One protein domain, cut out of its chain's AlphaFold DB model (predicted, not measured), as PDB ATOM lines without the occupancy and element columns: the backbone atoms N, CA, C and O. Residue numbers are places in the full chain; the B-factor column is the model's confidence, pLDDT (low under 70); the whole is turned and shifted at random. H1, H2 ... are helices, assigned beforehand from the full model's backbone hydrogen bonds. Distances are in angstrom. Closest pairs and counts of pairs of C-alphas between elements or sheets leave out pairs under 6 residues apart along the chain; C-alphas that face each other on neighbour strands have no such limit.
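Overview. This is residues 5 to 63 of the 156 residues of an uncharacterized protein of marine sediment metagenome (UniProt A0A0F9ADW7). One long helix, H3, makes the longest axis; the short H2 packs on it nearly at a right angle, and the short H1 stands near both, beside the last turns of H3. A long loop, residues 30 to 45, leads from H2 to the far end of H3. The printed part has 59 residues with three named helices, H1, H2, H3 in order, and no named strand: all helix, compact, with a radius of gyration of the C-alphas of 10.8 A and spans of 31 by 22 by 17 A.

Along the chain. H1, residues 5 to 13, begins at C-alpha 5 (-4.632, -10.154, 49.672) and is 12.3 A long. H2, residues 22 to 29, is 10.4 A long. H3, residues 46 to 62, is 25.5 A long and ends at C-alpha 62 (1.809, -17.724, 54.722).

Arrangement. H1 is close to but not clearly touching H2, closest C-alphas Val 11 and Leu 25, 6.8 A, and H3, Val 11 and Ile 60, 6.7 A. H2 and H3 touch, about perpendicular at 87 degrees, closest C-alphas Pro 22 and Ala 56, 5.2 A. Every O i to N i+4 pair is within hydrogen-bond range in H1 and H2, and 12 of 13 in H3.

Size, cuts and confidence. The C-alphas farthest apart, Gly 17 and Gly 45, are 31.7 A apart. The printed part has no cut; the link from H2 to H3 is long. Residues 44, 46 and 47 have pLDDT under 70.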
ATOM      1  N   SER A   5      -3.545  -9.525  50.438       81.88
ATOM      2  CA  SER A   5      -4.632 -10.154  49.672       81.88
ATOM      3  C   SER A   5      -4.271 -10.424  48.210       81.88
ATOM      4  O   SER A   5      -4.655 -11.452  47.661       81.88
ATOM      5  N   ASP A   6      -3.509  -9.523  47.588       84.75
ATOM      6  CA  ASP A   6      -3.182  -9.592  46.162       84.75
ATOM      7  C   ASP A   6      -2.079 -10.631  45.918       84.75
ATOM      8  O   ASP A   6      -2.100 -11.361  44.928       84.75
ATOM      9  N   LYS A   7      -1.144 -10.755  46.872       85.19
ATOM     10  CA  LYS A   7      -0.136 -11.825  46.895       85.19
ATOM     11  C   LYS A   7      -0.787 -13.189  47.103       85.19
ATOM     12  O   LYS A   7      -0.457 -14.145  46.407       85.19
ATOM     13  N   GLU A   8      -1.739 -13.268  48.027       85.25
ATOM     14  CA  GLU A   8      -2.474 -14.497  48.319       85.25
ATOM     15  C   GLU A   8      -3.303 -14.965  47.114       85.25
ATOM     16  O   GLU A   8      -3.271 -16.145  46.764       85.25
ATOM     17  N   ALA A   9      -3.991 -14.046  46.430       84.69
ATOM     18  CA  ALA A   9      -4.720 -14.344  45.198       84.69
ATOM     19  C   ALA A   9      -3.787 -14.840  44.078       84.69
ATOM     20  O   ALA A   9      -4.104 -15.823  43.408       84.69
ATOM     21  N   ALA A  10      -2.612 -14.217  43.919       85.75
ATOM     22  CA  ALA A  10      -1.613 -14.642  42.940       85.75
ATOM     23  C   ALA A  10      -1.105 -16.068  43.216       85.75
ATOM     24  O   ALA A  10      -1.076 -16.892  42.307       85.75
ATOM     25  N   VAL A  11      -0.796 -16.406  44.473       86.62
ATOM     26  CA  VAL A  11      -0.390 -17.772  44.855       86.62
ATOM     27  C   VAL A  11      -1.525 -18.780  44.640       86.62
ATOM     28  O   VAL A  11      -1.280 -19.865  44.117       86.62
ATOM     29  N   LYS A  12      -2.774 -18.430  44.981       84.50
ATOM     30  CA  LYS A  12      -3.948 -19.294  44.752       84.50
ATOM     31  C   LYS A  12      -4.202 -19.559  43.266       84.50
ATOM     32  O   LYS A  12      -4.618 -20.659  42.921       84.50
ATOM     33  N   SER A  13      -3.908 -18.599  42.386       86.06
ATOM     34  CA  SER A  13      -4.060 -18.770  40.930       86.06
ATOM     35  C   SER A  13      -3.136 -19.845  40.334       86.06
ATOM     36  O   SER A  13      -3.428 -20.392  39.272       86.06
ATOM     37  N   LEU A  14      -2.056 -20.193  41.041       86.06
ATOM     38  CA  LEU A  14      -1.098 -21.229  40.651       86.06
ATOM     39  C   LEU A  14      -1.489 -22.629  41.161       86.06
ATOM     40  O   LEU A  14      -0.773 -23.596  40.911       86.06
ATOM     41  N   LEU A  15      -2.613 -22.763  41.875       83.81
ATOM     42  CA  LEU A  15      -3.092 -24.039  42.400       83.81
ATOM     43  C   LEU A  15      -3.528 -24.974  41.262       83.81
ATOM     44  O   LEU A  15      -4.466 -24.682  40.523       83.81
ATOM     45  N   ARG A  16      -2.897 -26.148  41.168       80.50
ATOM     46  CA  ARG A  16      -3.267 -27.213  40.223       80.50
ATOM     47  C   ARG A  16      -3.441 -28.527  40.975       80.50
ATOM     48  O   ARG A  16      -2.501 -29.024  41.589       80.50
ATOM     49  N   GLY A  17      -4.656 -29.080  40.967       72.31
ATOM     50  CA  GLY A  17      -4.949 -30.368  41.615       72.31
ATOM     51  C   GLY A  17      -4.596 -30.415  43.110       72.31
ATOM     52  O   GLY A  17      -4.076 -31.421  43.585       72.31
ATOM     53  N   GLY A  18      -4.802 -29.312  43.840       76.75
ATOM     54  CA  GLY A  18      -4.484 -29.219  45.272       76.75
ATOM     55  C   GLY A  18      -3.001 -28.989  45.596       76.75
ATOM     56  O   GLY A  18      -2.613 -29.074  46.758       76.75
ATOM     57  N   ARG A  19      -2.159 -28.706  44.595       80.62
ATOM     58  CA  ARG A  19      -0.721 -28.457  44.765       80.62
ATOM     59  C   ARG A  19      -0.330 -27.090  44.207       80.62
ATOM     60  O   ARG A  19      -0.867 -26.659  43.191       80.62
ATOM     61  N   VAL A  20       0.625 -26.437  44.867       86.56
ATOM     62  CA  VAL A  20       1.306 -25.226  44.385       86.56
ATOM     63  C   VAL A  20       2.801 -25.527  44.378       86.56
ATOM     64  O   VAL A  20       3.359 -25.844  45.432       86.56
ATOM     65  N   ASP A  21       3.448 -25.459  43.213       89.00
ATOM     66  CA  ASP A  21       4.898 -25.638  43.108       89.00
ATOM     67  C   ASP A  21       5.614 -24.293  43.353       89.00
ATOM     68  O   ASP A  21       5.286 -23.287  42.718       89.00
ATOM     69  N   PRO A  22       6.614 -24.235  44.250       89.06
ATOM     70  CA  PRO A  22       7.492 -23.076  44.376       89.06
ATOM     71  C   PRO A  22       8.119 -22.611  43.053       89.06
ATOM     72  O   PRO A  22       8.364 -21.417  42.905       89.06
ATOM     73  N   ALA A  23       8.390 -23.518  42.108       89.50
ATOM     74  CA  ALA A  23       8.934 -23.172  40.796       89.50
ATOM     75  C   ALA A  23       7.962 -22.313  39.973       89.50
ATOM     76  O   ALA A  23       8.384 -21.293  39.429       89.50
ATOM     77  N   ASP A  24       6.671 -22.658  39.978       88.31
ATOM     78  CA  ASP A  24       5.623 -21.907  39.275       88.31
ATOM     79  C   ASP A  24       5.491 -20.485  39.842       88.31
ATOM     80  O   ASP A  24       5.332 -19.513  39.103       88.31
ATOM     81  N   LEU A  25       5.620 -20.340  41.167       88.62
ATOM     82  CA  LEU A  25       5.594 -19.030  41.819       88.62
ATOM     83  C   LEU A  25       6.826 -18.188  41.475       88.62
ATOM     84  O   LEU A  25       6.695 -16.983  41.280       88.62
ATOM     85  N   ILE A  26       8.012 -18.796  41.398       89.88
ATOM     86  CA  ILE A  26       9.239 -18.097  40.987       89.88
ATOM     87  C   ILE A  26       9.113 -17.621  39.542       89.88
ATOM     88  O   ILE A  26       9.471 -16.485  39.246       89.88
ATOM     89  N   GLU A  27       8.613 -18.472  38.646       90.38
ATOM     90  CA  GLU A  27       8.418 -18.127  37.240       90.38
ATOM     91  C   GLU A  27       7.424 -16.971  37.085       90.38
ATOM     92  O   GLU A  27       7.751 -15.969  36.448       90.38
ATOM     93  N   ALA A  28       6.266 -17.048  37.747       87.75
ATOM     94  CA  ALA A  28       5.268 -15.982  37.739       87.75
ATOM     95  C   ALA A  28       5.794 -14.676  38.365       87.75
ATOM     96  O   ALA A  28       5.545 -13.586  37.847       87.75
ATOM     97  N   ALA A  29       6.566 -14.774  39.453       89.44
ATOM     98  CA  ALA A  29       7.107 -13.621  40.165       89.44
ATOM     99  C   ALA A  29       8.241 -12.895  39.428       89.44
ATOM    100  O   ALA A  29       8.584 -11.787  39.832       89.44
ATOM    101  N   ARG A  30       8.807 -13.456  38.346       87.25
ATOM    102  CA  ARG A  30       9.832 -12.771  37.532       87.25
ATOM    103  C   ARG A  30       9.321 -11.488  36.887       87.25
ATOM    104  O   ARG A  30      10.110 -10.571  36.685       87.25
ATOM    105  N   ALA A  31       8.029 -11.409  36.573       88.62
ATOM    106  CA  ALA A  31       7.434 -10.187  36.052       88.62
ATOM    107  C   ALA A  31       7.413  -9.102  37.140       88.62
ATOM    108  O   ALA A  31       6.889  -9.337  38.225       88.62
ATOM    109  N   GLU A  32       7.920  -7.902  36.843       86.06
ATOM    110  CA  GLU A  32       7.936  -6.773  37.795       86.06
ATOM    111  C   GLU A  32       6.534  -6.375  38.279       86.06
ATOM    112  O   GLU A  32       6.360  -5.876  39.390       86.06
ATOM    113  N   SER A  33       5.517  -6.631  37.453       86.12
ATOM    114  CA  SER A  33       4.109  -6.402  37.775       86.12
ATOM    115  C   SER A  33       3.519  -7.436  38.740       86.12
ATOM    116  O   SER A  33       2.414  -7.231  39.245       86.12
ATOM    117  N   HIS A  34       4.214  -8.546  39.004       87.31
ATOM    118  CA  HIS A  34       3.696  -9.602  39.859       87.31
ATOM    119  C   HIS A  34       3.684  -9.156  41.334       87.31
ATOM    120  O   HIS A  34       4.702  -8.677  41.841       87.31
ATOM    121  N   PRO A  35       2.586  -9.378  42.086       88.31
ATOM    122  CA  PRO A  35       2.459  -8.966  43.491       88.31
ATOM    123  C   PRO A  35       3.603  -9.423  44.411       88.31
ATOM    124  O   PRO A  35       3.957  -8.719  45.359       88.31
ATOM    125  N   CYS A  36       4.182 -10.593  44.125       87.50
ATOM    126  CA  CYS A  36       5.286 -11.182  44.891       87.50
ATOM    127  C   CYS A  36       6.688 -10.817  44.366       87.50
ATOM    128  O   CYS A  36       7.667 -11.264  44.952       87.50
ATOM    129  N   HIS A  37       6.819 -10.040  43.282       87.12
ATOM    130  CA  HIS A  37       8.112  -9.766  42.633       87.12
ATOM    131  C   HIS A  37       9.150  -9.176  43.597       87.12
ATOM    132  O   HIS A  37      10.294  -9.625  43.647       87.12
ATOM    133  N   ALA A  38       8.724  -8.209  44.414       87.06
ATOM    134  CA  ALA A  38       9.576  -7.518  45.380       87.06
ATOM    135  C   ALA A  38       9.998  -8.388  46.584       87.06
ATOM    136  O   ALA A  38      10.851  -7.970  47.363       87.06
ATOM    137  N   ASP A  39       9.406  -9.575  46.760       85.25
ATOM    138  CA  ASP A  39       9.765 -10.500  47.843       85.25
ATOM    139  C   ASP A  39      10.941 -11.427  47.468       85.25
ATOM    140  O   ASP A  39      11.489 -12.114  48.338       85.25
ATOM    141  N   PHE A  40      11.347 -11.437  46.190       85.81
ATOM    142  CA  PHE A  40      12.471 -12.215  45.662       85.81
ATOM    143  C   PHE A  40      13.732 -11.362  45.486       85.81
ATOM    144  O   PHE A  40      13.679 -10.154  45.271       85.81
ATOM    145  N   THR A  41      14.899 -12.004  45.575       83.56
ATOM    146  CA  THR A  41      16.203 -11.346  45.387       83.56
ATOM    147  C   THR A  41      16.852 -11.811  44.084       83.56
ATOM    148  O   THR A  41      17.528 -12.828  44.094       83.56
ATOM    149  N   TRP A  42      16.667 -11.096  42.973       83.75
ATOM    150  CA  TRP A  42      17.008 -11.542  41.603       83.75
ATOM    151  C   TRP A  42      18.508 -11.543  41.210       83.75
ATOM    152  O   TRP A  42      18.846 -11.220  40.075       83.75
ATOM    153  N   ASP A  43      19.417 -11.922  42.111       75.94
ATOM    154  CA  ASP A  43      20.848 -12.092  41.791       75.94
ATOM    155  C   ASP A  43      21.084 -13.377  40.965       75.94
ATOM    156  O   ASP A  43      20.446 -14.397  41.206       75.94
ATOM    157  N   ILE A  44      21.966 -13.365  39.964       69.50
ATOM    158  CA  ILE A  44      22.100 -14.453  38.980       69.50
ATOM    159  C   ILE A  44      23.270 -15.365  39.376       69.50
ATOM    160  O   ILE A  44      24.384 -15.243  38.871       69.50
ATOM    161  N   GLY A  45      23.005 -16.314  40.277       74.44
ATOM    162  CA  GLY A  45      23.957 -17.355  40.680       74.44
ATOM    163  C   GLY A  45      23.273 -18.632  41.176       74.44
ATOM    164  O   GLY A  45      22.095 -18.623  41.527       74.44
ATOM    165  N   GLN A  46      23.998 -19.753  41.242       63.41
ATOM    166  CA  GLN A  46      23.434 -21.034  41.702       63.41
ATOM    167  C   GLN A  46      22.863 -20.939  43.131       63.41
ATOM    168  O   GLN A  46      21.744 -21.393  43.370       63.41
ATOM    169  N   ALA A  47      23.559 -20.242  44.038       62.78
ATOM    170  CA  ALA A  47      23.077 -19.942  45.391       62.78
ATOM    171  C   ALA A  47      21.793 -19.085  45.407       62.78
ATOM    172  O   ALA A  47      20.998 -19.161  46.344       62.78
ATOM    173  N   ALA A  48      21.548 -18.291  44.360       73.38
ATOM    174  CA  ALA A  48      20.321 -17.516  44.241       73.38
ATOM    175  C   ALA A  48      19.117 -18.400  43.895       73.38
ATOM    176  O   ALA A  48      18.035 -18.181  44.432       73.38
ATOM    177  N   SER A  49      19.305 -19.451  43.089       74.75
ATOM    178  CA  SER A  49      18.221 -20.383  42.747       74.75
ATOM    179  C   SER A  49      17.653 -21.119  43.969       74.75
ATOM    180  O   SER A  49      16.436 -21.250  44.106       74.75
ATOM    181  N   GLU A  50      18.513 -21.535  44.902       79.75
ATOM    182  CA  GLU A  50      18.100 -22.164  46.162       79.75
ATOM    183  C   GLU A  50      17.390 -21.156  47.072       79.75
ATOM    184  O   GLU A  50      16.307 -21.430  47.593       79.75
ATOM    185  N   ARG A  51      17.934 -19.936  47.164       85.56
ATOM    186  CA  ARG A  51      17.336 -18.833  47.921       85.56
ATOM    187  C   ARG A  51      15.943 -18.454  47.405       85.56
ATOM    188  O   ARG A  51      15.049 -18.212  48.217       85.56
ATOM    189  N   TRP A  52      15.723 -18.461  46.089       87.62
ATOM    190  CA  TRP A  52      14.402 -18.222  45.495       87.62
ATOM    191  C   TRP A  52      13.404 -19.307  45.884       87.62
ATOM    192  O   TRP A  52      12.276 -18.996  46.259       87.62
ATOM    193  N   ARG A  53      13.810 -20.580  45.863       88.00
ATOM    194  CA  ARG A  53      12.935 -21.685  46.293       88.00
ATOM    195  C   ARG A  53      12.508 -21.527  47.747       88.00
ATOM    196  O   ARG A  53      11.340 -21.760  48.059       88.00
ATOM    197  N   ASP A  54      13.401 -21.078  48.619       88.44
ATOM    198  CA  ASP A  54      13.069 -20.851  50.025       88.44
ATOM    199  C   ASP A  54      12.186 -19.613  50.244       88.44
ATOM    200  O   ASP A  54      11.242 -19.670  51.038       88.44
ATOM    201  N   GLN A  55      12.407 -18.528  49.492       89.19
ATOM    202  CA  GLN A  55      11.523 -17.354  49.482       89.19
ATOM    203  C   GLN A  55      10.108 -17.725  49.014       89.19
ATOM    204  O   GLN A  55       9.132 -17.417  49.699       89.19
ATOM    205  N   ALA A  56       9.992 -18.476  47.916       88.88
ATOM    206  CA  ALA A  56       8.717 -18.964  47.398       88.88
ATOM    207  C   ALA A  56       7.983 -19.845  48.420       88.88
ATOM    208  O   ALA A  56       6.810 -19.618  48.712       88.88
ATOM    209  N   ARG A  57       8.681 -20.809  49.038       88.88
ATOM    210  CA  ARG A  57       8.110 -21.664  50.095       88.88
ATOM    211  C   ARG A  57       7.599 -20.853  51.280       88.88
ATOM    212  O   ARG A  57       6.544 -21.178  51.823       88.88
ATOM    213  N   LYS A  58       8.335 -19.818  51.694       89.94
ATOM    214  CA  LYS A  58       7.928 -18.940  52.796       89.94
ATOM    215  C   LYS A  58       6.621 -18.216  52.469       89.94
ATOM    216  O   LYS A  58       5.731 -18.204  53.313       89.94
ATOM    217  N   ILE A  59       6.493 -17.677  51.257       87.75
ATOM    218  CA  ILE A  59       5.283 -16.977  50.798       87.75
ATOM    219  C   ILE A  59       4.094 -17.946  50.720       87.75
ATOM    220  O   ILE A  59       3.033 -17.663  51.273       87.75
ATOM    221  N   ILE A  60       4.282 -19.124  50.113       86.75
ATOM    222  CA  ILE A  60       3.228 -20.148  49.987       86.75
ATOM    223  C   ILE A  60       2.701 -20.566  51.367       86.75
ATOM    224  O   ILE A  60       1.493 -20.643  51.565       86.75
ATOM    225  N   ARG A  61       3.587 -20.775  52.350       86.12
ATOM    226  CA  ARG A  61       3.204 -21.162  53.724       86.12
ATOM    227  C   ARG A  61       2.424 -20.090  54.487       86.12
ATOM    228  O   ARG A  61       1.767 -20.415  55.467       86.12
ATOM    229  N   GLN A  62       2.534 -18.826  54.090       86.56
ATOM    230  CA  GLN A  62       1.809 -17.724  54.722       86.56
ATOM    231  C   GLN A  62       0.398 -17.545  54.139       86.56
ATOM    232  O   GLN A  62      -0.416 -16.835  54.732       86.56
ATOM    233  N   CYS A  63       0.092 -18.180  53.003       79.88
ATOM    234  CA  CYS A  63      -1.237 -18.145  52.403       79.88
ATOM    235  C   CYS A  63      -2.196 -19.008  53.231       79.88
ATOM    236  O   CYS A  63      -1.957 -20.199  53.438       79.88
TER     237      CYS A  63